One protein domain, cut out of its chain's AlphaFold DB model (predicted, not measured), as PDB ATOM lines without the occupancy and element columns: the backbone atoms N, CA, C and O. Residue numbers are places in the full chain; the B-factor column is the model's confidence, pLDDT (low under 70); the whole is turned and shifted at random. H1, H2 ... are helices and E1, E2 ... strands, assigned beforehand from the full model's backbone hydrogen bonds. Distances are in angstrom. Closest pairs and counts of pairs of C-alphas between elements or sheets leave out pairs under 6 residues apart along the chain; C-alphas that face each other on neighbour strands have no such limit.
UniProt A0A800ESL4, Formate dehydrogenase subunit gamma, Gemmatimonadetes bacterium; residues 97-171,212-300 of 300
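AT A GLANCE: This is residues 97 to 171 and 212 to 300 of the 300 residues of the protein "Formate dehydrogenase subunit gamma" of Gemmatimonadetes bacterium (UniProt A0A800ESL4). Four crossed helices, H1, H3, H4 and H5, form a loose elongated body in which H1 and H4 each touch both H3 and H5, while H2 folds back over the end of H1 and a small head of H6, E1, H7 and H8 sits at the far end of H5. Residues 166 to 171 stick out. The 164 printed residues hold eight named helices and one named strand, in the order H1 H2 H3 H4 H5 H6 E1 H7 H8; the class is mostly helix. The whole is loose, with a radius of gyration of the C-alphas of 18.9 A and spans of 60 by 36 by 23 A.

HOW THE PARTS SIT: Start at H5, residues 239 to 269, the longest helix. With residues 241 to 255 it touches H4, residues 212 to 225, a helical hairpin at a steep tilt of 41 degrees; the closest C-alphas, Thr 220 and Met 244, are 4.9 A apart. With residues 249 to 256 H5 touches H1, residues 102 to 126, at a steep tilt of 51 degrees; C-alphas Leu 119 and Thr 252 come closest, at 6.4 A. H1 touches H3, residues 139 to 165, opposite ways at 36 degrees, only just steep; look at C-alphas Ala 111 and Phe 154, the closest, 5.1 A apart. H3 has a kink of 36 degrees near residue 146. H3 also touches H4, closest at C-alphas Thr 155 and Gly 214, 6.8 A. H2, residues 128 to 137, forms a helical hairpin with H1, closest at C-alphas Ala 124 and Phe 131, 4.4 A. H6, residues 273 to 279, touches H5 only at the corner, closest at C-alphas Gly 266 and Thr 273, 5.4 A. E1, residues 281 to 283, pairs with no named strand, but residues 97 to 98 pair antiparallel with its residues 281 to 282. H7, residues 284 to 290, and H8, residues 292 to 298, form a helical hairpin, closest at C-alphas Lys 288 and His 295, 5.4 A. In H1, H7 and H8 every O i to N i+4 pair is within hydrogen-bond range; H3 has 21 of 23, H4 9 of 10, H5 26 of 27, H6 2 of 3, and H2 0 of 6, but 6 of 7 O i to N i+3 pairs.

IN THESE COORDINATES: Find C-alpha 102 at (122.620, 179.225, 215.091), where H1 begins its 35.7 A. H3 covers 36.4 A and H5 43.0 A, ending at C-alpha 269 (138.341, 161.848, 209.056).

THE WHOLE: Residues 172 to 211 are not printed; C-alphas 171 and 212 are 15.0 A apart across the cut. The link from H4 to H5, residues 226 to 238, is long. Residue 300 alone has pLDDT under 70.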
ATOM      1  N   LEU A  97     122.850 166.078 220.976       89.88
ATOM      2  CA  LEU A  97     123.339 167.166 221.821       89.88
ATOM      3  C   LEU A  97     123.561 168.425 220.986       89.88
ATOM      4  O   LEU A  97     124.216 168.384 219.940       89.88
ATOM      5  N   LYS A  98     123.063 169.568 221.466       92.62
ATOM      6  CA  LYS A  98     123.315 170.873 220.845       92.62
ATOM      7  C   LYS A  98     124.761 171.296 221.105       92.62
ATOM      8  O   LYS A  98     125.123 171.650 222.220       92.62
ATOM      9  N   ARG A  99     125.582 171.281 220.055       93.94
ATOM     10  CA  ARG A  99     127.000 171.657 220.117       93.94
ATOM     11  C   ARG A  99     127.235 173.126 219.770       93.94
ATOM     12  O   ARG A  99     128.084 173.751 220.398       93.94
ATOM     13  N   PHE A 100     126.494 173.652 218.791       94.69
ATOM     14  CA  PHE A 100     126.652 175.021 218.289       94.69
ATOM     15  C   PHE A 100     125.308 175.741 218.151       94.69
ATOM     16  O   PHE A 100     124.333 175.192 217.620       94.69
ATOM     17  N   ALA A 101     125.252 176.996 218.586       95.38
ATOM     18  CA  ALA A 101     124.124 177.891 218.369       95.38
ATOM     19  C   ALA A 101     124.018 178.326 216.897       95.38
ATOM     20  O   ALA A 101     124.972 178.234 216.129       95.38
ATOM     21  N   TYR A 102     122.844 178.810 216.481       95.19
ATOM     22  CA  TYR A 102     122.620 179.225 215.091       95.19
ATOM     23  C   TYR A 102     123.566 180.354 214.658       95.19
ATOM     24  O   TYR A 102     124.202 180.244 213.613       95.19
ATOM     25  N   ALA A 103     123.725 181.386 215.494       96.12
ATOM     26  CA  ALA A 103     124.617 182.512 215.217       96.12
ATOM     27  C   ALA A 103     126.080 182.071 215.024       96.12
ATOM     28  O   ALA A 103     126.741 182.535 214.098       96.12
ATOM     29  N   GLU A 104     126.556 181.116 215.831       96.44
ATOM     30  CA  GLU A 104     127.905 180.541 215.711       96.44
ATOM     31  C   GLU A 104     128.115 179.836 214.367       96.44
ATOM     32  O   GLU A 104     129.175 179.941 213.753       96.44
ATOM     33  N   ARG A 105     127.089 179.133 213.875       97.56
ATOM     34  CA  ARG A 105     127.152 178.469 212.568       97.56
ATOM     35  C   ARG A 105     127.158 179.483 211.435       97.56
ATOM     36  O   ARG A 105     127.957 179.355 210.515       97.56
ATOM     37  N   VAL A 106     126.295 180.495 211.502       97.75
ATOM     38  CA  VAL A 106     126.232 181.543 210.473       97.75
ATOM     39  C   VAL A 106     127.570 182.268 210.371       97.75
ATOM     40  O   VAL A 106     128.114 182.362 209.274       97.75
ATOM     41  N   ILE A 107     128.146 182.712 211.495       97.94
ATOM     42  CA  ILE A 107     129.428 183.425 211.465       97.94
ATOM     43  C   ILE A 107     130.569 182.535 210.960       97.94
ATOM     44  O   ILE A 107     131.415 183.002 210.198       97.94
ATOM     45  N   HIS A 108     130.549 181.241 211.298       98.00
ATOM     46  CA  HIS A 108     131.490 180.260 210.761       98.00
ATOM     47  C   HIS A 108     131.391 180.139 209.237       98.00
ATOM     48  O   HIS A 108     132.410 180.192 208.553       98.00
ATOM     49  N   TRP A 109     130.183 180.004 208.682       98.12
ATOM     50  CA  TRP A 109     130.001 179.887 207.232       98.12
ATOM     51  C   TRP A 109     130.332 181.182 206.490       98.12
ATOM     52  O   TRP A 109     130.954 181.119 205.431       98.12
ATOM     53  N   VAL A 110     130.004 182.349 207.054       98.50
ATOM     54  CA  VAL A 110     130.421 183.645 206.495       98.50
ATOM     55  C   VAL A 110     131.946 183.728 206.425       98.50
ATOM     56  O   VAL A 110     132.491 184.051 205.369       98.50
ATOM     57  N   ALA A 111     132.651 183.375 207.500       98.38
ATOM     58  CA  ALA A 111     134.112 183.362 207.519       98.38
ATOM     59  C   ALA A 111     134.705 182.312 206.563       98.38
ATOM     60  O   ALA A 111     135.623 182.612 205.808       98.38
ATOM     61  N   GLY A 112     134.170 181.090 206.546       98.00
ATOM     62  CA  GLY A 112     134.674 180.008 205.699       98.00
ATOM     63  C   GLY A 112     134.514 180.298 204.207       98.00
ATOM     64  O   GLY A 112     135.458 180.120 203.437       98.00
ATOM     65  N   LEU A 113     133.345 180.794 203.789       98.25
ATOM     66  CA  LEU A 113     133.078 181.128 202.388       98.25
ATOM     67  C   LEU A 113     133.847 182.375 201.940       98.25
ATOM     68  O   LEU A 113     134.389 182.396 200.834       98.25
ATOM     69  N   SER A 114     133.951 183.391 202.804       98.56
ATOM     70  CA  SER A 114     134.771 184.572 202.517       98.56
ATOM     71  C   SER A 114     136.255 184.224 202.400       98.56
ATOM     72  O   SER A 114     136.910 184.659 201.454       98.56
ATOM     73  N   PHE A 115     136.771 183.376 203.293       98.50
ATOM     74  CA  PHE A 115     138.140 182.879 203.215       98.50
ATOM     75  C   PHE A 115     138.385 182.054 201.953       98.50
ATOM     76  O   PHE A 115     139.412 182.232 201.306       98.50
ATOM     77  N   LEU A 116     137.448 181.187 201.556       98.19
ATOM     78  CA  LEU A 116     137.573 180.407 200.324       98.19
ATOM     79  C   LEU A 116     137.666 181.317 199.089       98.19
ATOM     80  O   LEU A 116     138.534 181.110 198.239       98.19
ATOM     81  N   PHE A 117     136.832 182.358 199.017       98.31
ATOM     82  CA  PHE A 117     136.912 183.364 197.955       98.31
ATOM     83  C   PHE A 117     138.281 184.058 197.931       98.31
ATOM     84  O   PHE A 117     138.909 184.175 196.873       98.31
ATOM     85  N   LEU A 118     138.762 184.503 199.097       98.25
ATOM     86  CA  LEU A 118     140.057 185.169 199.251       98.25
ATOM     87  C   LEU A 118     141.222 184.262 198.878       98.25
ATOM     88  O   LEU A 118     142.133 184.693 198.179       98.25
ATOM     89  N   LEU A 119     141.173 182.999 199.291       97.88
ATOM     90  CA  LEU A 119     142.174 181.996 198.965       97.88
ATOM     91  C   LEU A 119     142.258 181.799 197.449       97.88
ATOM     92  O   LEU A 119     143.343 181.869 196.880       97.88
ATOM     93  N   MET A 120     141.119 181.609 196.780       97.00
ATOM     94  CA  MET A 120     141.074 181.409 195.330       97.00
ATOM     95  C   MET A 120     141.593 182.627 194.562       97.00
ATOM     96  O   MET A 120     142.450 182.493 193.691       97.00
ATOM     97  N   THR A 121     141.114 183.825 194.899       97.69
ATOM     98  CA  THR A 121     141.535 185.066 194.230       97.69
ATOM     99  C   THR A 121     142.987 185.438 194.555       97.69
ATOM    100  O   THR A 121     143.730 185.827 193.659       97.69
ATOM    101  N   GLY A 122     143.440 185.232 195.793       96.19
ATOM    102  CA  GLY A 122     144.833 185.431 196.199       96.19
ATOM    103  C   GLY A 122     145.796 184.478 195.487       96.19
ATOM    104  O   GLY A 122     146.829 184.913 194.975       96.19
ATOM    105  N   LEU A 123     145.433 183.196 195.364       95.88
ATOM    106  CA  LEU A 123     146.191 182.230 194.564       95.88
ATOM    107  C   LEU A 123     146.226 182.628 193.083       95.88
ATOM    108  O   LEU A 123     147.289 182.558 192.464       95.88
ATOM    109  N   ALA A 124     145.113 183.120 192.534       96.44
ATOM    110  CA  ALA A 124     145.046 183.589 191.152       96.44
ATOM    111  C   ALA A 124     146.024 184.739 190.860       96.44
ATOM    112  O   ALA A 124     146.631 184.778 189.791       96.44
ATOM    113  N   PHE A 125     146.218 185.655 191.815       94.81
ATOM    114  CA  PHE A 125     147.186 186.751 191.693       94.81
ATOM    115  C   PHE A 125     148.635 186.317 191.930       94.81
ATOM    116  O   PHE A 125     149.557 187.008 191.499       94.81
ATOM    117  N   SER A 126     148.849 185.189 192.610       91.62
ATOM    118  CA  SER A 126     150.185 184.735 193.004       91.62
ATOM    119  C   SER A 126     150.982 184.058 191.887       91.62
ATOM    120  O   SER A 126     152.212 184.080 191.915       91.62
ATOM    121  N   HIS A 127     150.314 183.454 190.897       90.50
ATOM    122  CA  HIS A 127     150.993 182.739 189.821       90.50
ATOM    123  C   HIS A 127     150.212 182.805 188.496       90.50
ATOM    124  O   HIS A 127     149.022 182.483 188.490       90.50
ATOM    125  N   PRO A 128     150.851 183.120 187.347       93.31
ATOM    126  CA  PRO A 128     150.148 183.304 186.070       93.31
ATOM    127  C   PRO A 128     149.291 182.109 185.634       93.31
ATOM    128  O   PRO A 128     148.206 182.295 185.091       93.31
ATOM    129  N   ARG A 129     149.724 180.870 185.919       95.69
ATOM    130  CA  ARG A 129     148.946 179.662 185.577       95.69
ATOM    131  C   ARG A 129     147.654 179.516 186.377       95.69
ATOM    132  O   ARG A 129     146.807 178.723 185.991       95.69
ATOM    133  N   LEU A 130     147.506 180.239 187.484       95.75
ATOM    134  CA  LEU A 130     146.301 180.241 188.313       95.75
ATOM    135  C   LEU A 130     145.382 181.423 187.984       95.75
ATOM    136  O   LEU A 130     144.271 181.494 188.500       95.75
ATOM    137  N   PHE A 131     145.799 182.333 187.098       96.19
ATOM    138  CA  PHE A 131     145.047 183.550 186.802       96.19
ATOM    139  C   PHE A 131     143.658 183.278 186.201       96.19
ATOM    140  O   PHE A 131     142.741 184.076 186.392       96.19
ATOM    141  N   TRP A 132     143.460 182.123 185.554       96.25
ATOM    142  CA  TRP A 132     142.156 181.690 185.032       96.25
ATOM    143  C   TRP A 132     141.066 181.607 186.111       96.25
ATOM    144  O   TRP A 132     139.891 181.768 185.796       96.25
ATOM    145  N   ILE A 133     141.436 181.419 187.385       96.81
ATOM    146  CA  ILE A 133     140.495 181.409 188.515       96.81
ATOM    147  C   ILE A 133     139.731 182.740 188.594       96.81
ATOM    148  O   ILE A 133     138.561 182.754 188.973       96.81
ATOM    149  N   THR A 134     140.347 183.859 188.185       97.19
ATOM    150  CA  THR A 134     139.674 185.170 188.173       97.19
ATOM    151  C   THR A 134     138.459 185.202 187.244       97.19
ATOM    152  O   THR A 134     137.516 185.945 187.507       97.19
ATOM    153  N   SER A 135     138.410 184.358 186.210       96.31
ATOM    154  CA  SER A 135     137.255 184.250 185.312       96.31
ATOM    155  C   SER A 135     135.987 183.780 186.031       96.31
ATOM    156  O   SER A 135     134.894 184.157 185.621       96.31
ATOM    157  N   LEU A 136     136.110 183.035 187.139       95.25
ATOM    158  CA  LEU A 136     134.969 182.577 187.948       95.25
ATOM    159  C   LEU A 136     134.228 183.724 188.650       95.25
ATOM    160  O   LEU A 136     133.087 183.553 189.066       95.25
ATOM    161  N   VAL A 137     134.878 184.882 188.797       94.94
ATOM    162  CA  VAL A 137     134.351 186.051 189.518       94.94
ATOM    163  C   VAL A 137     134.227 187.281 188.616       94.94
ATOM    164  O   VAL A 137     134.174 188.401 189.108       94.94
ATOM    165  N   GLY A 138     134.205 187.093 187.291       93.88
ATOM    166  CA  GLY A 138     134.063 188.188 186.322       93.88
ATOM    167  C   GLY A 138     135.383 188.800 185.837       93.88
ATOM    168  O   GLY A 138     135.388 189.934 185.366       93.88
ATOM    169  N   GLY A 139     136.501 188.079 185.957       96.12
ATOM    170  CA  GLY A 139     137.811 188.450 185.415       96.12
ATOM    171  C   GLY A 139     138.720 189.202 186.394       96.12
ATOM    172  O   GLY A 139     138.349 189.518 187.524       96.12
ATOM    173  N   GLY A 140     139.947 189.496 185.951       96.00
ATOM    174  CA  GLY A 140     140.999 190.060 186.805       96.00
ATOM    175  C   GLY A 140     140.657 191.411 187.442       96.00
ATOM    176  O   GLY A 140     141.000 191.636 188.601       96.00
ATOM    177  N   SER A 141     139.948 192.288 186.719       96.50
ATOM    178  CA  SER A 141     139.518 193.593 187.248       96.50
ATOM    179  C   SER A 141     138.526 193.424 188.402       96.50
ATOM    180  O   SER A 141     138.752 193.923 189.505       96.50
ATOM    181  N   THR A 142     137.483 192.620 188.181       97.12
ATOM    182  CA  THR A 142     136.458 192.318 189.185       97.12
ATOM    183  C   THR A 142     137.058 191.616 190.398       97.12
ATOM    184  O   THR A 142     136.801 192.019 191.530       97.12
ATOM    185  N   ALA A 143     137.935 190.628 190.184       97.38
ATOM    186  CA  ALA A 143     138.644 189.948 191.263       97.38
ATOM    187  C   ALA A 143     139.469 190.931 192.107       97.38
ATOM    188  O   ALA A 143     139.416 190.881 193.333       97.38
ATOM    189  N   ARG A 144     140.221 191.840 191.468       95.50
ATOM    190  CA  ARG A 144     141.064 192.824 192.164       95.50
ATOM    191  C   ARG A 144     140.234 193.818 192.971       95.50
ATOM    192  O   ARG A 144     140.662 194.217 194.049       95.50
ATOM    193  N   PHE A 145     139.069 194.202 192.457       96.31
ATOM    194  CA  PHE A 145     138.130 195.060 193.168       96.31
ATOM    195  C   PHE A 145     137.509 194.342 194.372       96.31
ATOM    196  O   PHE A 145     137.537 194.872 195.478       96.31
ATOM    197  N   LEU A 146     136.988 193.126 194.184       97.75
ATOM    198  CA  LEU A 146     136.256 192.392 195.221       97.75
ATOM    199  C   LEU A 146     137.148 191.795 196.312       97.75
ATOM    200  O   LEU A 146     136.700 191.680 197.449       97.75
ATOM    201  N   HIS A 147     138.388 191.409 195.997       97.94
ATOM    202  CA  HIS A 147     139.300 190.765 196.947       97.94
ATOM    203  C   HIS A 147     139.444 191.531 198.275       97.94
ATOM    204  O   HIS A 147     139.150 190.946 199.315       97.94
ATOM    205  N   PRO A 148     139.817 192.826 198.306       97.12
ATOM    206  CA  PRO A 148     139.933 193.546 199.571       97.12
ATOM    207  C   PRO A 148     138.592 193.714 200.299       97.12
ATOM    208  O   PRO A 148     138.558 193.606 201.524       97.12
ATOM    209  N   TRP A 149     137.476 193.893 199.582       97.75
ATOM    210  CA  TRP A 149     136.148 193.955 200.208       97.75
ATOM    211  C   TRP A 149     135.784 192.637 200.886       97.75
ATOM    212  O   TRP A 149     135.375 192.633 202.046       97.75
ATOM    213  N   MET A 150     136.031 191.506 200.229       98.38
ATOM    214  CA  MET A 150     135.900 190.207 200.882       98.38
ATOM    215  C   MET A 150     136.874 190.022 202.042       98.38
ATOM    216  O   MET A 150     136.516 189.387 203.032       98.38
ATOM    217  N   GLY A 151     138.053 190.641 201.970       98.06
ATOM    218  CA  GLY A 151     139.016 190.733 203.064       98.06
ATOM    219  C   GLY A 151     138.416 191.393 204.301       98.06
ATOM    220  O   GLY A 151     138.578 190.881 205.410       98.06
ATOM    221  N   THR A 152     137.663 192.483 204.123       97.62
ATOM    222  CA  THR A 152     136.965 193.156 205.231       97.62
ATOM    223  C   THR A 152     135.854 192.292 205.829       97.62
ATOM    224  O   THR A 152     135.778 192.184 207.051       97.62
ATOM    225  N   LEU A 153     135.052 191.600 205.006       98.50
ATOM    226  CA  LEU A 153     134.011 190.689 205.499       98.50
ATOM    227  C   LEU A 153     134.609 189.487 206.252       98.50
ATOM    228  O   LEU A 153     134.137 189.133 207.336       98.50
ATOM    229  N   PHE A 154     135.676 188.884 205.721       98.50
ATOM    230  CA  PHE A 154     136.414 187.824 206.409       98.50
ATOM    231  C   PHE A 154     136.986 188.321 207.740       98.50
ATOM    232  O   PHE A 154     136.789 187.688 208.771       98.50
ATOM    233  N   THR A 155     137.617 189.494 207.745       98.00
ATOM    234  CA  THR A 155     138.180 190.097 208.959       98.00
ATOM    235  C   THR A 155     137.102 190.352 210.010       98.00
ATOM    236  O   THR A 155     137.250 189.931 211.155       98.00
ATOM    237  N   GLY A 156     135.987 190.983 209.631       98.19
ATOM    238  CA  GLY A 156     134.876 191.248 210.544       98.19
ATOM    239  C   GLY A 156     134.287 189.962 211.124       98.19
ATOM    240  O   GLY A 156     134.099 189.854 212.336       98.19
ATOM    241  N   SER A 157     134.066 188.947 210.281       98.19
ATOM    242  CA  SER A 157     133.557 187.653 210.746       98.19
ATOM    243  C   SER A 157     134.539 186.908 211.653       98.19
ATOM    244  O   SER A 157     134.119 186.348 212.665       98.19
ATOM    245  N   MET A 158     135.842 186.975 211.366       97.38
ATOM    246  CA  MET A 158     136.898 186.445 212.229       97.38
ATOM    247  C   MET A 158     136.924 187.122 213.599       97.38
ATOM    248  O   MET A 158     137.052 186.430 214.603       97.38
ATOM    249  N   VAL A 159     136.772 188.448 213.665       97.88
ATOM    250  CA  VAL A 159     136.732 189.189 214.938       97.88
ATOM    251  C   VAL A 159     135.531 188.761 215.780       97.88
ATOM    252  O   VAL A 159     135.691 188.423 216.952       97.88
ATOM    253  N   VAL A 160     134.335 188.706 215.184       98.00
ATOM    254  CA  VAL A 160     133.123 188.245 215.885       98.00
ATOM    255  C   VAL A 160     133.297 186.808 216.380       98.00
ATOM    256  O   VAL A 160     133.002 186.502 217.537       98.00
ATOM    257  N   MET A 161     133.819 185.923 215.532       96.81
ATOM    258  CA  MET A 161     134.056 184.521 215.874       96.81
ATOM    259  C   MET A 161     135.107 184.363 216.976       96.81
ATOM    260  O   MET A 161     134.921 183.554 217.885       96.81
ATOM    261  N   PHE A 162     136.179 185.159 216.936       97.06
ATOM    262  CA  PHE A 162     137.211 185.166 217.962       97.06
ATOM    263  C   PHE A 162     136.601 185.470 219.327       97.06
ATOM    264  O   PHE A 162     136.756 184.667 220.237       97.06
ATOM    265  N   PHE A 163     135.841 186.558 219.468       96.81
ATOM    266  CA  PHE A 163     135.225 186.894 220.757       96.81
ATOM    267  C   PHE A 163     134.142 185.902 221.187       96.81
ATOM    268  O   PHE A 163     133.997 185.646 222.381       96.81
ATOM    269  N   THR A 164     133.431 185.294 220.235       95.69
ATOM    270  CA  THR A 164     132.437 184.252 220.531       95.69
ATOM    271  C   THR A 164     133.088 183.002 221.136       95.69
ATOM    272  O   THR A 164     132.549 182.430 222.079       95.69
ATOM    273  N   TRP A 165     134.261 182.586 220.640       96.50
ATOM    274  CA  TRP A 165     134.894 181.317 221.034       96.50
ATOM    275  C   TRP A 165     136.145 181.452 221.910       96.50
ATOM    276  O   TRP A 165     136.596 180.448 222.460       96.50
ATOM    277  N   ALA A 166     136.697 182.653 222.105       94.44
ATOM    278  CA  ALA A 166     137.978 182.873 222.791       94.44
ATOM    279  C   ALA A 166     138.045 182.210 224.172       94.44
ATOM    280  O   ALA A 166     139.053 181.590 224.512       94.44
ATOM    281  N   LYS A 167     136.957 182.288 224.951       93.62
ATOM    282  CA  LYS A 167     136.889 181.679 226.286       93.62
ATOM    283  C   LYS A 167     136.992 180.153 226.230       93.62
ATOM    284  O   LYS A 167     137.711 179.561 227.024       93.62
ATOM    285  N   GLU A 168     136.291 179.509 225.301       92.62
ATOM    286  CA  GLU A 168     136.306 178.046 225.159       92.62
ATOM    287  C   GLU A 168     137.593 177.537 224.477       92.62
ATOM    288  O   GLU A 168     137.987 176.382 224.658       92.62
ATOM    289  N   MET A 169     138.268 178.411 223.722       95.44
ATOM    290  CA  MET A 169     139.511 178.129 222.997       95.44
ATOM    291  C   MET A 169     140.784 178.390 223.813       95.44
ATOM    292  O   MET A 169     141.893 178.214 223.298       95.44
ATOM    293  N   SER A 170     140.660 178.777 225.086       92.94
ATOM    294  CA  SER A 170     141.813 178.927 225.974       92.94
ATOM    295  C   SER A 170     142.570 177.601 226.099       92.94
ATOM    296  O   SER A 170     141.959 176.546 226.320       92.94
ATOM    297  N   ILE A 171     143.898 177.654 225.983       89.69
ATOM    298  CA  ILE A 171     144.764 176.484 226.155       89.69
ATOM    299  C   ILE A 171     144.777 176.103 227.636       89.69
ATOM    300  O   ILE A 171     145.118 176.916 228.489       89.69
ATOM    301  N   ILE A 212     146.200 184.318 214.405       98.00
ATOM    302  CA  ILE A 212     147.499 184.923 214.063       98.00
ATOM    303  C   ILE A 212     147.563 185.255 212.568       98.00
ATOM    304  O   ILE A 212     147.965 186.357 212.197       98.00
ATOM    305  N   LEU A 213     147.120 184.334 211.706       98.00
ATOM    306  CA  LEU A 213     147.023 184.591 210.270       98.00
ATOM    307  C   LEU A 213     146.073 185.746 209.952       98.00
ATOM    308  O   LEU A 213     146.399 186.575 209.112       98.00
ATOM    309  N   GLY A 214     144.933 185.838 210.640       97.44
ATOM    310  CA  GLY A 214     144.000 186.956 210.523       97.44
ATOM    311  C   GLY A 214     144.693 188.299 210.741       97.44
ATOM    312  O   GLY A 214     144.577 189.195 209.907       97.44
ATOM    313  N   VAL A 215     145.496 188.412 211.803       97.88
ATOM    314  CA  VAL A 215     146.307 189.613 212.062       97.88
ATOM    315  C   VAL A 215     147.322 189.850 210.942       97.88
ATOM    316  O   VAL A 215     147.424 190.971 210.444       97.88
ATOM    317  N   ALA A 216     148.035 188.812 210.495       98.06
ATOM    318  CA  ALA A 216     149.001 188.929 209.402       98.06
ATOM    319  C   ALA A 216     148.352 189.435 208.099       98.06
ATOM    320  O   ALA A 216     148.915 190.308 207.435       98.06
ATOM    321  N   TYR A 217     147.150 188.957 207.756       97.75
ATOM    322  CA  TYR A 217     146.405 189.421 206.583       97.75
ATOM    323  C   TYR A 217     145.993 190.888 206.688       97.75
ATOM    324  O   TYR A 217     146.059 191.592 205.685       97.75
ATOM    325  N   ILE A 218     145.613 191.372 207.873       95.62
ATOM    326  CA  ILE A 218     145.277 192.789 208.087       95.62
ATOM    327  C   ILE A 218     146.528 193.659 207.927       95.62
ATOM    328  O   ILE A 218     146.524 194.612 207.147       95.62
ATOM    329  N   VAL A 219     147.609 193.298 208.630       94.44
ATOM    330  CA  VAL A 219     148.876 194.050 208.653       94.44
ATOM    331  C   VAL A 219     149.486 194.167 207.257       94.44
ATOM    332  O   VAL A 219     150.036 195.205 206.908       94.44
ATOM    333  N   THR A 220     149.373 193.120 206.443       95.81
ATOM    334  CA  THR A 220     149.901 193.115 205.071       95.81
ATOM    335  C   THR A 220     148.902 193.652 204.043       95.81
ATOM    336  O   THR A 220     149.295 194.340 203.100       95.81
ATOM    337  N   GLY A 221     147.609 193.370 204.217       94.88
ATOM    338  CA  GLY A 221     146.553 193.674 203.253       94.88
ATOM    339  C   GLY A 221     146.187 195.154 203.183       94.88
ATOM    340  O   GLY A 221     146.024 195.673 202.081       94.88
ATOM    341  N   ILE A 222     146.112 195.859 204.321       92.00
ATOM    342  CA  ILE A 222     145.771 197.294 204.339       92.00
ATOM    343  C   ILE A 222     146.811 198.130 203.564       92.00
ATOM    344  O   ILE A 222     146.406 198.848 202.644       92.00
ATOM    345  N   PRO A 223     148.132 198.008 203.821       91.69
ATOM    346  CA  PRO A 223     149.149 198.727 203.049       91.69
ATOM    347  C   PRO A 223     149.120 198.428 201.547       91.69
ATOM    348  O   PRO A 223     149.380 199.305 200.727       91.69
ATOM    349  N   MET A 224     148.806 197.182 201.173       92.50
ATOM    350  CA  MET A 224     148.700 196.775 199.769       92.50
ATOM    351  C   MET A 224     147.443 197.323 199.087       92.50
ATOM    352  O   MET A 224     147.478 197.594 197.885       92.50
ATOM    353  N   TRP A 225     146.344 197.475 199.827       92.88
ATOM    354  CA  TRP A 225     145.097 198.033 199.311       92.88
ATOM    355  C   TRP A 225     145.181 199.555 199.149       92.88
ATOM    356  O   TRP A 225     144.702 200.092 198.151       92.88
ATOM    357  N   MET A 226     145.840 200.243 200.087       90.50
ATOM    358  CA  MET A 226     145.953 201.703 200.124       90.50
ATOM    359  C   MET A 226     147.428 202.144 200.163       90.50
ATOM    360  O   MET A 226     147.908 202.616 201.194       90.50
ATOM    361  N   PRO A 227     148.175 202.032 199.046       85.31
ATOM    362  CA  PRO A 227     149.605 202.361 199.022       85.31
ATOM    363  C   PRO A 227     149.893 203.846 199.298       85.31
ATOM    364  O   PRO A 227     150.967 204.181 199.785       85.31
ATOM    365  N   GLY A 228     148.929 204.739 199.045       87.31
ATOM    366  CA  GLY A 228     149.019 206.159 199.414       87.31
ATOM    367  C   GLY A 228     148.897 206.438 200.919       87.31
ATOM    368  O   GLY A 228     149.092 207.575 201.333       87.31
ATOM    369  N   GLY A 229     148.610 205.418 201.732       86.19
ATOM    370  CA  GLY A 229     148.376 205.537 203.168       86.19
ATOM    371  C   GLY A 229     146.896 205.641 203.545       86.19
ATOM    372  O   GLY A 229     146.023 205.840 202.700       86.19
ATOM    373  N   PHE A 230     146.616 205.477 204.839       84.06
ATOM    374  CA  PHE A 230     145.278 205.540 205.431       84.06
ATOM    375  C   PHE A 230     145.364 206.100 206.857       84.06
ATOM    376  O   PHE A 230     146.255 205.719 207.610       84.06
ATOM    377  N   LEU A 231     144.453 207.011 207.231       83.81
ATOM    378  CA  LEU A 231     144.416 207.659 208.560       83.81
ATOM    379  C   LEU A 231     145.769 208.252 209.011       83.81
ATOM    380  O   LEU A 231     146.148 208.151 210.174       83.81
ATOM    381  N   GLY A 232     146.526 208.845 208.083       81.12
ATOM    382  CA  GLY A 232     147.846 209.424 208.368       81.12
ATOM    383  C   GLY A 232     148.986 208.407 208.504       81.12
ATOM    384  O   GLY A 232     150.125 208.807 208.721       81.12
ATOM    385  N   VAL A 233     148.718 207.107 208.342       82.25
ATOM    386  CA  VAL A 233     149.742 206.056 208.303       82.25
ATOM    387  C   VAL A 233     150.091 205.744 206.849       82.25
ATOM    388  O   VAL A 233     149.242 205.283 206.086       82.25
ATOM    389  N   GLY A 234     151.346 205.982 206.471       85.69
ATOM    390  CA  GLY A 234     151.856 205.811 205.110       85.69
ATOM    391  C   GLY A 234     152.623 207.051 204.628       85.69
ATOM    392  O   GLY A 234     152.883 207.955 205.419       85.69
ATOM    393  N   PRO A 235     152.995 207.105 203.343       86.31
ATOM    394  CA  PRO A 235     152.657 206.137 202.306       86.31
ATOM    395  C   PRO A 235     153.524 204.865 202.350       86.31
ATOM    396  O   PRO A 235     154.593 204.835 202.958       86.31
ATOM    397  N   PHE A 236     153.067 203.801 201.689       86.56
ATOM    398  CA  PHE A 236     153.759 202.513 201.623       86.56
ATOM    399  C   PHE A 236     154.295 202.274 200.214       86.56
ATOM    400  O   PHE A 236     153.530 202.034 199.279       86.56
ATOM    401  N   TYR A 237     155.620 202.272 200.058       86.94
ATOM    402  CA  TYR A 237     156.268 202.058 198.762       86.94
ATOM    403  C   TYR A 237     157.513 201.172 198.863       86.94
ATOM    404  O   TYR A 237     158.018 200.870 199.945       86.94
ATOM    405  N   GLY A 238     158.012 200.752 197.698       88.44
ATOM    406  CA  GLY A 238     159.298 200.073 197.562       88.44
ATOM    407  C   GLY A 238     159.379 198.752 198.330       88.44
ATOM    408  O   GLY A 238     158.482 197.908 198.245       88.44
ATOM    409  N   GLY A 239     160.476 198.571 199.069       88.81
ATOM    410  CA  GLY A 239     160.782 197.331 199.789       88.81
ATOM    411  C   GLY A 239     159.685 196.897 200.762       88.81
ATOM    412  O   GLY A 239     159.371 195.713 200.819       88.81
ATOM    413  N   VAL A 240     159.027 197.845 201.439       87.50
ATOM    414  CA  VAL A 240     157.964 197.553 202.417       87.50
ATOM    415  C   VAL A 240     156.805 196.807 201.759       87.50
ATOM    416  O   VAL A 240     156.423 195.735 202.220       87.50
ATOM    417  N   VAL A 241     156.278 197.319 200.643       89.75
ATOM    418  CA  VAL A 241     155.153 196.683 199.933       89.75
ATOM    419  C   VAL A 241     155.551 195.318 199.371       89.75
ATOM    420  O   VAL A 241     154.747 194.388 199.403       89.75
ATOM    421  N   ASN A 242     156.789 195.164 198.893       91.88
ATOM    422  CA  ASN A 242     157.283 193.875 198.409       91.88
ATOM    423  C   ASN A 242     157.372 192.836 199.536       91.88
ATOM    424  O   ASN A 242     156.933 191.700 199.351       91.88
ATOM    425  N   SER A 243     157.857 193.227 200.718       92.94
ATOM    426  CA  SER A 243     157.845 192.370 201.906       92.94
ATOM    427  C   SER A 243     156.420 192.005 202.324       92.94
ATOM    428  O   SER A 243     156.155 190.832 202.586       92.94
ATOM    429  N   MET A 244     155.477 192.957 202.310       94.62
ATOM    430  CA  MET A 244     154.072 192.667 202.627       94.62
ATOM    431  C   MET A 244     153.452 191.678 201.641       94.62
ATOM    432  O   MET A 244     152.772 190.754 202.075       94.62
ATOM    433  N   ARG A 245     153.742 191.793 200.336       94.19
ATOM    434  CA  ARG A 245     153.290 190.818 199.327       94.19
ATOM    435  C   ARG A 245     153.795 189.412 199.623       94.19
ATOM    436  O   ARG A 245     153.017 188.465 199.532       94.19
ATOM    437  N   LEU A 246     155.071 189.274 199.989       95.25
ATOM    438  CA  LEU A 246     155.653 187.978 200.337       95.25
ATOM    439  C   LEU A 246     154.984 187.387 201.580       95.25
ATOM    440  O   LEU A 246     154.543 186.241 201.547       95.25
ATOM    441  N   VAL A 247     154.868 188.165 202.660       97.06
ATOM    442  CA  VAL A 247     154.244 187.699 203.908       97.06
ATOM    443  C   VAL A 247     152.773 187.348 203.687       97.06
ATOM    444  O   VAL A 247     152.324 186.305 204.161       97.06
ATOM    445  N   HIS A 248     152.035 188.159 202.926       97.69
ATOM    446  CA  HIS A 248     150.641 187.885 202.581       97.69
ATOM    447  C   HIS A 248     150.519 186.586 201.778       97.69
ATOM    448  O   HIS A 248     149.699 185.737 202.106       97.69
ATOM    449  N   TYR A 249     151.384 186.378 200.780       96.81
ATOM    450  CA  TYR A 249     151.413 185.150 199.988       96.81
ATOM    451  C   TYR A 249     151.725 183.905 200.832       96.81
ATOM    452  O   TYR A 249     151.005 182.910 200.745       96.81
ATOM    453  N   LEU A 250     152.759 183.956 201.677       97.31
ATOM    454  CA  LEU A 250     153.106 182.842 202.566       97.31
ATOM    455  C   LEU A 250     151.972 182.540 203.553       97.31
ATOM    456  O   LEU A 250     151.656 181.372 203.787       97.31
ATOM    457  N   SER A 251     151.320 183.585 204.067       97.75
ATOM    458  CA  SER A 251     150.130 183.459 204.911       97.75
ATOM    459  C   SER A 251     149.002 182.758 204.155       97.75
ATOM    460  O   SER A 251     148.441 181.803 204.684       97.75
ATOM    461  N   THR A 252     148.739 183.139 202.899       96.88
ATOM    462  CA  THR A 252     147.735 182.503 202.028       96.88
ATOM    463  C   THR A 252     148.012 181.020 201.819       96.88
ATOM    464  O   THR A 252     147.100 180.203 201.946       96.88
ATOM    465  N   VAL A 253     149.262 180.639 201.536       97.12
ATOM    466  CA  VAL A 253     149.640 179.226 201.372       97.12
ATOM    467  C   VAL A 253     149.416 178.457 202.674       97.12
ATOM    468  O   VAL A 253     148.772 177.409 202.666       97.12
ATOM    469  N   PHE A 254     149.893 178.985 203.803       98.19
ATOM    470  CA  PHE A 254     149.748 178.324 205.099       98.19
ATOM    471  C   PHE A 254     148.280 178.224 205.544       98.19
ATOM    472  O   PHE A 254     147.820 177.149 205.925       98.19
ATOM    473  N   GLY A 255     147.508 179.305 205.419       98.19
ATOM    474  CA  GLY A 255     146.073 179.323 205.702       98.19
ATOM    475  C   GLY A 255     145.275 178.397 204.785       98.19
ATOM    476  O   GLY A 255     144.355 177.724 205.243       98.19
ATOM    477  N   GLY A 256     145.655 178.293 203.508       97.94
ATOM    478  CA  GLY A 256     145.073 177.332 202.571       97.94
ATOM    479  C   GLY A 256     145.317 175.880 202.988       97.94
ATOM    480  O   GLY A 256     144.383 175.079 202.992       97.94
ATOM    481  N   LEU A 257     146.538 175.542 203.415       98.19
ATOM    482  CA  LEU A 257     146.856 174.212 203.953       98.19
ATOM    483  C   LEU A 257     146.050 173.904 205.220       98.19
ATOM    484  O   LEU A 257     145.490 172.813 205.346       98.19
ATOM    485  N   LEU A 258     145.943 174.871 206.134       98.12
ATOM    486  CA  LEU A 258     145.113 174.740 207.328       98.12
ATOM    487  C   LEU A 258     143.643 174.503 206.966       98.12
ATOM    488  O   LEU A 258     143.028 173.599 207.529       98.12
ATOM    489  N   LEU A 259     143.085 175.246 206.005       97.81
ATOM    490  CA  LEU A 259     141.712 175.042 205.534       97.81
ATOM    491  C   LEU A 259     141.500 173.621 205.000       97.81
ATOM    492  O   LEU A 259     140.501 172.993 205.341       97.81
ATOM    493  N   ILE A 260     142.440 173.094 204.209       97.75
ATOM    494  CA  ILE A 260     142.364 171.717 203.696       97.75
ATOM    495  C   ILE A 260     142.308 170.721 204.858       97.75
ATOM    496  O   ILE A 260     141.422 169.865 204.885       97.75
ATOM    497  N   VAL A 261     143.206 170.852 205.840       96.50
ATOM    498  CA  VAL A 261     143.215 169.996 207.037       96.50
ATOM    499  C   VAL A 261     141.899 170.126 207.807       96.50
ATOM    500  O   VAL A 261     141.308 169.118 208.185       96.50
ATOM    501  N   HIS A 262     141.399 171.344 208.004       96.56
ATOM    502  CA  HIS A 262     140.148 171.608 208.711       96.56
ATOM    503  C   HIS A 262     138.945 170.947 208.036       96.56
ATOM    504  O   HIS A 262     138.182 170.237 208.692       96.56
ATOM    505  N   VAL A 263     138.801 171.131 206.720       96.31
ATOM    506  CA  VAL A 263     137.717 170.522 205.943       96.31
ATOM    507  C   VAL A 263     137.849 169.002 205.958       96.31
ATOM    508  O   VAL A 263     136.860 168.321 206.223       96.31
ATOM    509  N   TYR A 264     139.050 168.455 205.757       95.81
ATOM    510  CA  TYR A 264     139.294 167.011 205.812       95.81
ATOM    511  C   TYR A 264     138.890 166.408 207.164       95.81
ATOM    512  O   TYR A 264     138.155 165.419 207.204       95.81
ATOM    513  N   LEU A 265     139.311 167.025 208.272       93.75
ATOM    514  CA  LEU A 265     138.981 166.555 209.617       93.75
ATOM    515  C   LEU A 265     137.484 166.681 209.923       93.75
ATOM    516  O   LEU A 265     136.907 165.781 210.530       93.75
ATOM    517  N   GLY A 266     136.848 167.770 209.485       91.44
ATOM    518  CA  GLY A 266     135.428 168.029 209.716       91.44
ATOM    519  C   GLY A 266     134.476 167.182 208.868       91.44
ATOM    520  O   GLY A 266     133.308 167.045 209.232       91.44
ATOM    521  N   THR A 267     134.951 166.609 207.758       91.75
ATOM    522  CA  THR A 267     134.106 165.886 206.794       91.75
ATOM    523  C   THR A 267     134.447 164.403 206.684       91.75
ATOM    524  O   THR A 267     133.561 163.568 206.853       91.75
ATOM    525  N   ILE A 268     135.711 164.069 206.418       90.50
ATOM    526  CA  ILE A 268     136.137 162.717 206.038       90.50
ATOM    527  C   ILE A 268     136.710 161.961 207.237       90.50
ATOM    528  O   ILE A 268     136.304 160.829 207.484       90.50
ATOM    529  N   ALA A 269     137.640 162.563 207.985       88.25
ATOM    530  CA  ALA A 269     138.341 161.848 209.056       88.25
ATOM    531  C   ALA A 269     137.416 161.498 210.233       88.25
ATOM    532  O   ALA A 269     137.522 160.422 210.817       88.25
ATOM    533  N   TYR A 270     136.474 162.391 210.557       88.38
ATOM    534  CA  TYR A 270     135.562 162.227 211.688       88.38
ATOM    535  C   TYR A 270     134.096 162.409 211.268       88.38
ATOM    536  O   TYR A 270     133.524 163.489 211.471       88.38
ATOM    537  N   PRO A 271     133.460 161.359 210.708       86.94
ATOM    538  CA  PRO A 271     132.060 161.398 210.297       86.94
ATOM    539  C   PRO A 271     131.133 161.843 211.436       86.94
ATOM    540  O   PRO A 271     131.313 161.461 212.592       86.94
ATOM    541  N   GLY A 272     130.135 162.667 211.112       87.19
ATOM    542  CA  GLY A 272     129.213 163.267 212.086       87.19
ATOM    543  C   GLY A 272     129.629 164.657 212.581       87.19
ATOM    544  O   GLY A 272     128.766 165.430 212.987       87.19
ATOM    545  N   THR A 273     130.905 165.036 212.443       90.38
ATOM    546  CA  THR A 273     131.392 166.375 212.829       90.38
ATOM    547  C   THR A 273     130.741 167.482 211.995       90.38
ATOM    548  O   THR A 273     130.292 168.489 212.545       90.38
ATOM    549  N   LEU A 274     130.608 167.272 210.678       92.69
ATOM    550  CA  LEU A 274     129.945 168.208 209.763       92.69
ATOM    551  C   LEU A 274     128.496 168.520 210.179       92.69
ATOM    552  O   LEU A 274     128.041 169.654 210.026       92.69
ATOM    553  N   GLY A 275     127.787 167.544 210.761       89.62
ATOM    554  CA  GLY A 275     126.426 167.726 211.272       89.62
ATOM    555  C   GLY A 275     126.332 168.844 212.315       89.62
ATOM    556  O   GLY A 275     125.377 169.621 212.289       89.62
ATOM    557  N   GLY A 276     127.376 169.014 213.133       92.50
ATOM    558  CA  GLY A 276     127.471 170.103 214.101       92.50
ATOM    559  C   GLY A 276     127.470 171.488 213.450       92.50
ATOM    560  O   GLY A 276     126.791 172.385 213.939       92.50
ATOM    561  N   MET A 277     128.162 171.670 212.322       95.12
ATOM    562  CA  MET A 277     128.226 172.969 211.634       95.12
ATOM    563  C   MET A 277     127.043 173.239 210.701       95.12
ATOM    564  O   MET A 277     126.735 174.399 210.430       95.12
ATOM    565  N   LEU A 278     126.363 172.199 210.220       93.56
ATOM    566  CA  LEU A 278     125.163 172.355 209.394       93.56
ATOM    567  C   LEU A 278     123.909 172.544 210.256       93.56
ATOM    568  O   LEU A 278     123.185 173.527 210.110       93.56
ATOM    569  N   HIS A 279     123.684 171.638 211.207       92.50
ATOM    570  CA  HIS A 279     122.440 171.560 211.979       92.50
ATOM    571  C   HIS A 279     122.590 172.073 213.419       92.50
ATOM    572  O   HIS A 279     121.606 172.464 214.044       92.50
ATOM    573  N   GLY A 280     123.817 172.138 213.950       92.81
ATOM    574  CA  GLY A 280     124.088 172.557 215.332       92.81
ATOM    575  C   GLY A 280     124.153 171.435 216.343       92.81
ATOM    576  O   GLY A 280     124.478 171.694 217.503       92.81
ATOM    577  N   THR A 281     123.852 170.212 215.928       93.12
ATOM    578  CA  THR A 281     123.734 169.061 216.814       93.12
ATOM    579  C   THR A 281     124.716 167.961 216.436       93.12
ATOM    580  O   THR A 281     125.152 167.847 215.289       93.12
ATOM    581  N   VAL A 282     125.095 167.164 217.430       93.44
ATOM    582  CA  VAL A 282     125.924 165.966 217.277       93.44
ATOM    583  C   VAL A 282     125.297 164.817 218.054       93.44
ATOM    584  O   VAL A 282     124.646 165.038 219.074       93.44
ATOM    585  N   THR A 283     125.510 163.583 217.603       91.94
ATOM    586  CA  THR A 283     124.954 162.421 218.303       91.94
ATOM    587  C   THR A 283     125.648 162.216 219.650       91.94
ATOM    588  O   THR A 283     126.851 162.456 219.798       91.94
ATOM    589  N   ASN A 284     124.908 161.713 220.641       91.06
ATOM    590  CA  ASN A 284     125.469 161.350 221.948       91.06
ATOM    591  C   ASN A 284     126.673 160.390 221.834       91.06
ATOM    592  O   ASN A 284     127.682 160.557 222.517       91.06
ATOM    593  N   ALA A 285     126.599 159.408 220.927       90.56
ATOM    594  CA  ALA A 285     127.686 158.459 220.685       90.56
ATOM    595  C   ALA A 285     128.958 159.148 220.165       90.56
ATOM    596  O   ALA A 285     130.060 158.829 220.610       90.56
ATOM    597  N   TRP A 286     128.807 160.120 219.262       91.81
ATOM    598  CA  TRP A 286     129.925 160.910 218.753       91.81
ATOM    599  C   TRP A 286     130.558 161.755 219.866       91.81
ATOM    600  O   TRP A 286     131.781 161.773 220.002       91.81
ATOM    601  N   ALA A 287     129.736 162.391 220.711       91.81
ATOM    602  CA  ALA A 287     130.216 163.200 221.830       91.81
ATOM    603  C   ALA A 287     131.012 162.357 222.835       91.81
ATOM    604  O   ALA A 287     132.137 162.719 223.172       91.81
ATOM    605  N   LYS A 288     130.486 161.195 223.237       90.56
ATOM    606  CA  LYS A 288     131.169 160.261 224.147       90.56
ATOM    607  C   LYS A 288     132.515 159.781 223.598       90.56
ATOM    608  O   LYS A 288     133.459 159.599 224.358       90.56
ATOM    609  N   LEU A 289     132.599 159.565 222.286       89.50
ATOM    610  CA  LEU A 289     133.789 159.029 221.632       89.50
ATOM    611  C   LEU A 289     134.884 160.080 221.410       89.50
ATOM    612  O   LEU A 289     136.059 159.786 221.598       89.50
ATOM    613  N   HIS A 290     134.516 161.281 220.966       89.75
ATOM    614  CA  HIS A 290     135.480 162.298 220.528       89.75
ATOM    615  C   HIS A 290     135.718 163.402 221.558       89.75
ATOM    616  O   HIS A 290     136.764 164.051 221.529       89.75
ATOM    617  N   HIS A 291     134.762 163.619 222.460       92.00
ATOM    618  CA  HIS A 291     134.770 164.697 223.445       92.00
ATOM    619  C   HIS A 291     134.221 164.208 224.801       92.00
ATOM    620  O   HIS A 291     133.217 164.735 225.285       92.00
ATOM    621  N   PRO A 292     134.845 163.184 225.418       91.12
ATOM    622  CA  PRO A 292     134.300 162.502 226.594       91.12
ATOM    623  C   PRO A 292     134.124 163.409 227.819       91.12
ATOM    624  O   PRO A 292     133.169 163.213 228.566       91.12
ATOM    625  N   LEU A 293     134.995 164.409 228.028       90.75
ATOM    626  CA  LEU A 293     134.836 165.344 229.152       90.75
ATOM    627  C   LEU A 293     133.619 166.240 228.934       90.75
ATOM    628  O   LEU A 293     132.781 166.367 229.814       90.75
ATOM    629  N   TRP A 294     133.468 166.776 227.721       93.50
ATOM    630  CA  TRP A 294     132.304 167.593 227.379       93.50
ATOM    631  C   TRP A 294     131.005 166.795 227.415       93.50
ATOM    632  O   TRP A 294     129.994 167.304 227.882       93.50
ATOM    633  N   HIS A 295     131.023 165.542 226.951       93.44
ATOM    634  CA  HIS A 295     129.862 164.660 227.050       93.44
ATOM    635  C   HIS A 295     129.416 164.502 228.503       93.44
ATOM    636  O   HIS A 295     128.240 164.709 228.787       93.44
ATOM    637  N   LYS A 296     130.366 164.240 229.412       90.94
ATOM    638  CA  LYS A 296     130.105 164.135 230.850       90.94
ATOM    639  C   LYS A 296     129.472 165.411 231.407       90.94
ATOM    640  O   LYS A 296     128.476 165.305 232.115       90.94
ATOM    641  N   ASP A 297     129.996 166.580 231.035       89.31
ATOM    642  CA  ASP A 297     129.478 167.886 231.469       89.31
ATOM    643  C   ASP A 297     128.054 168.169 230.956       89.31
ATOM    644  O   ASP A 297     127.288 168.856 231.620       89.31
ATOM    645  N   GLN A 298     127.691 167.667 229.769       87.06
ATOM    646  CA  GLN A 298     126.345 167.828 229.199       87.06
ATOM    647  C   GLN A 298     125.340 166.784 229.705       87.06
ATOM    648  O   GLN A 298     124.136 167.007 229.615       87.06
ATOM    649  N   SER A 299     125.819 165.628 230.174       79.06
ATOM    650  CA  SER A 299     124.989 164.533 230.696       79.06
ATOM    651  C   SER A 299     124.774 164.573 232.215       79.06
ATOM    652  O   SER A 299     124.200 163.626 232.750       79.06
ATOM    653  N   GLY A 300     125.303 165.603 232.884       53.41
ATOM    654  CA  GLY A 300     125.223 165.816 234.333       53.41
ATOM    655  C   GLY A 300     123.872 166.339 234.788       53.41
ATOM    656  O   GLY A 300     123.395 167.322 234.180       53.41
TER     657      GLY A 300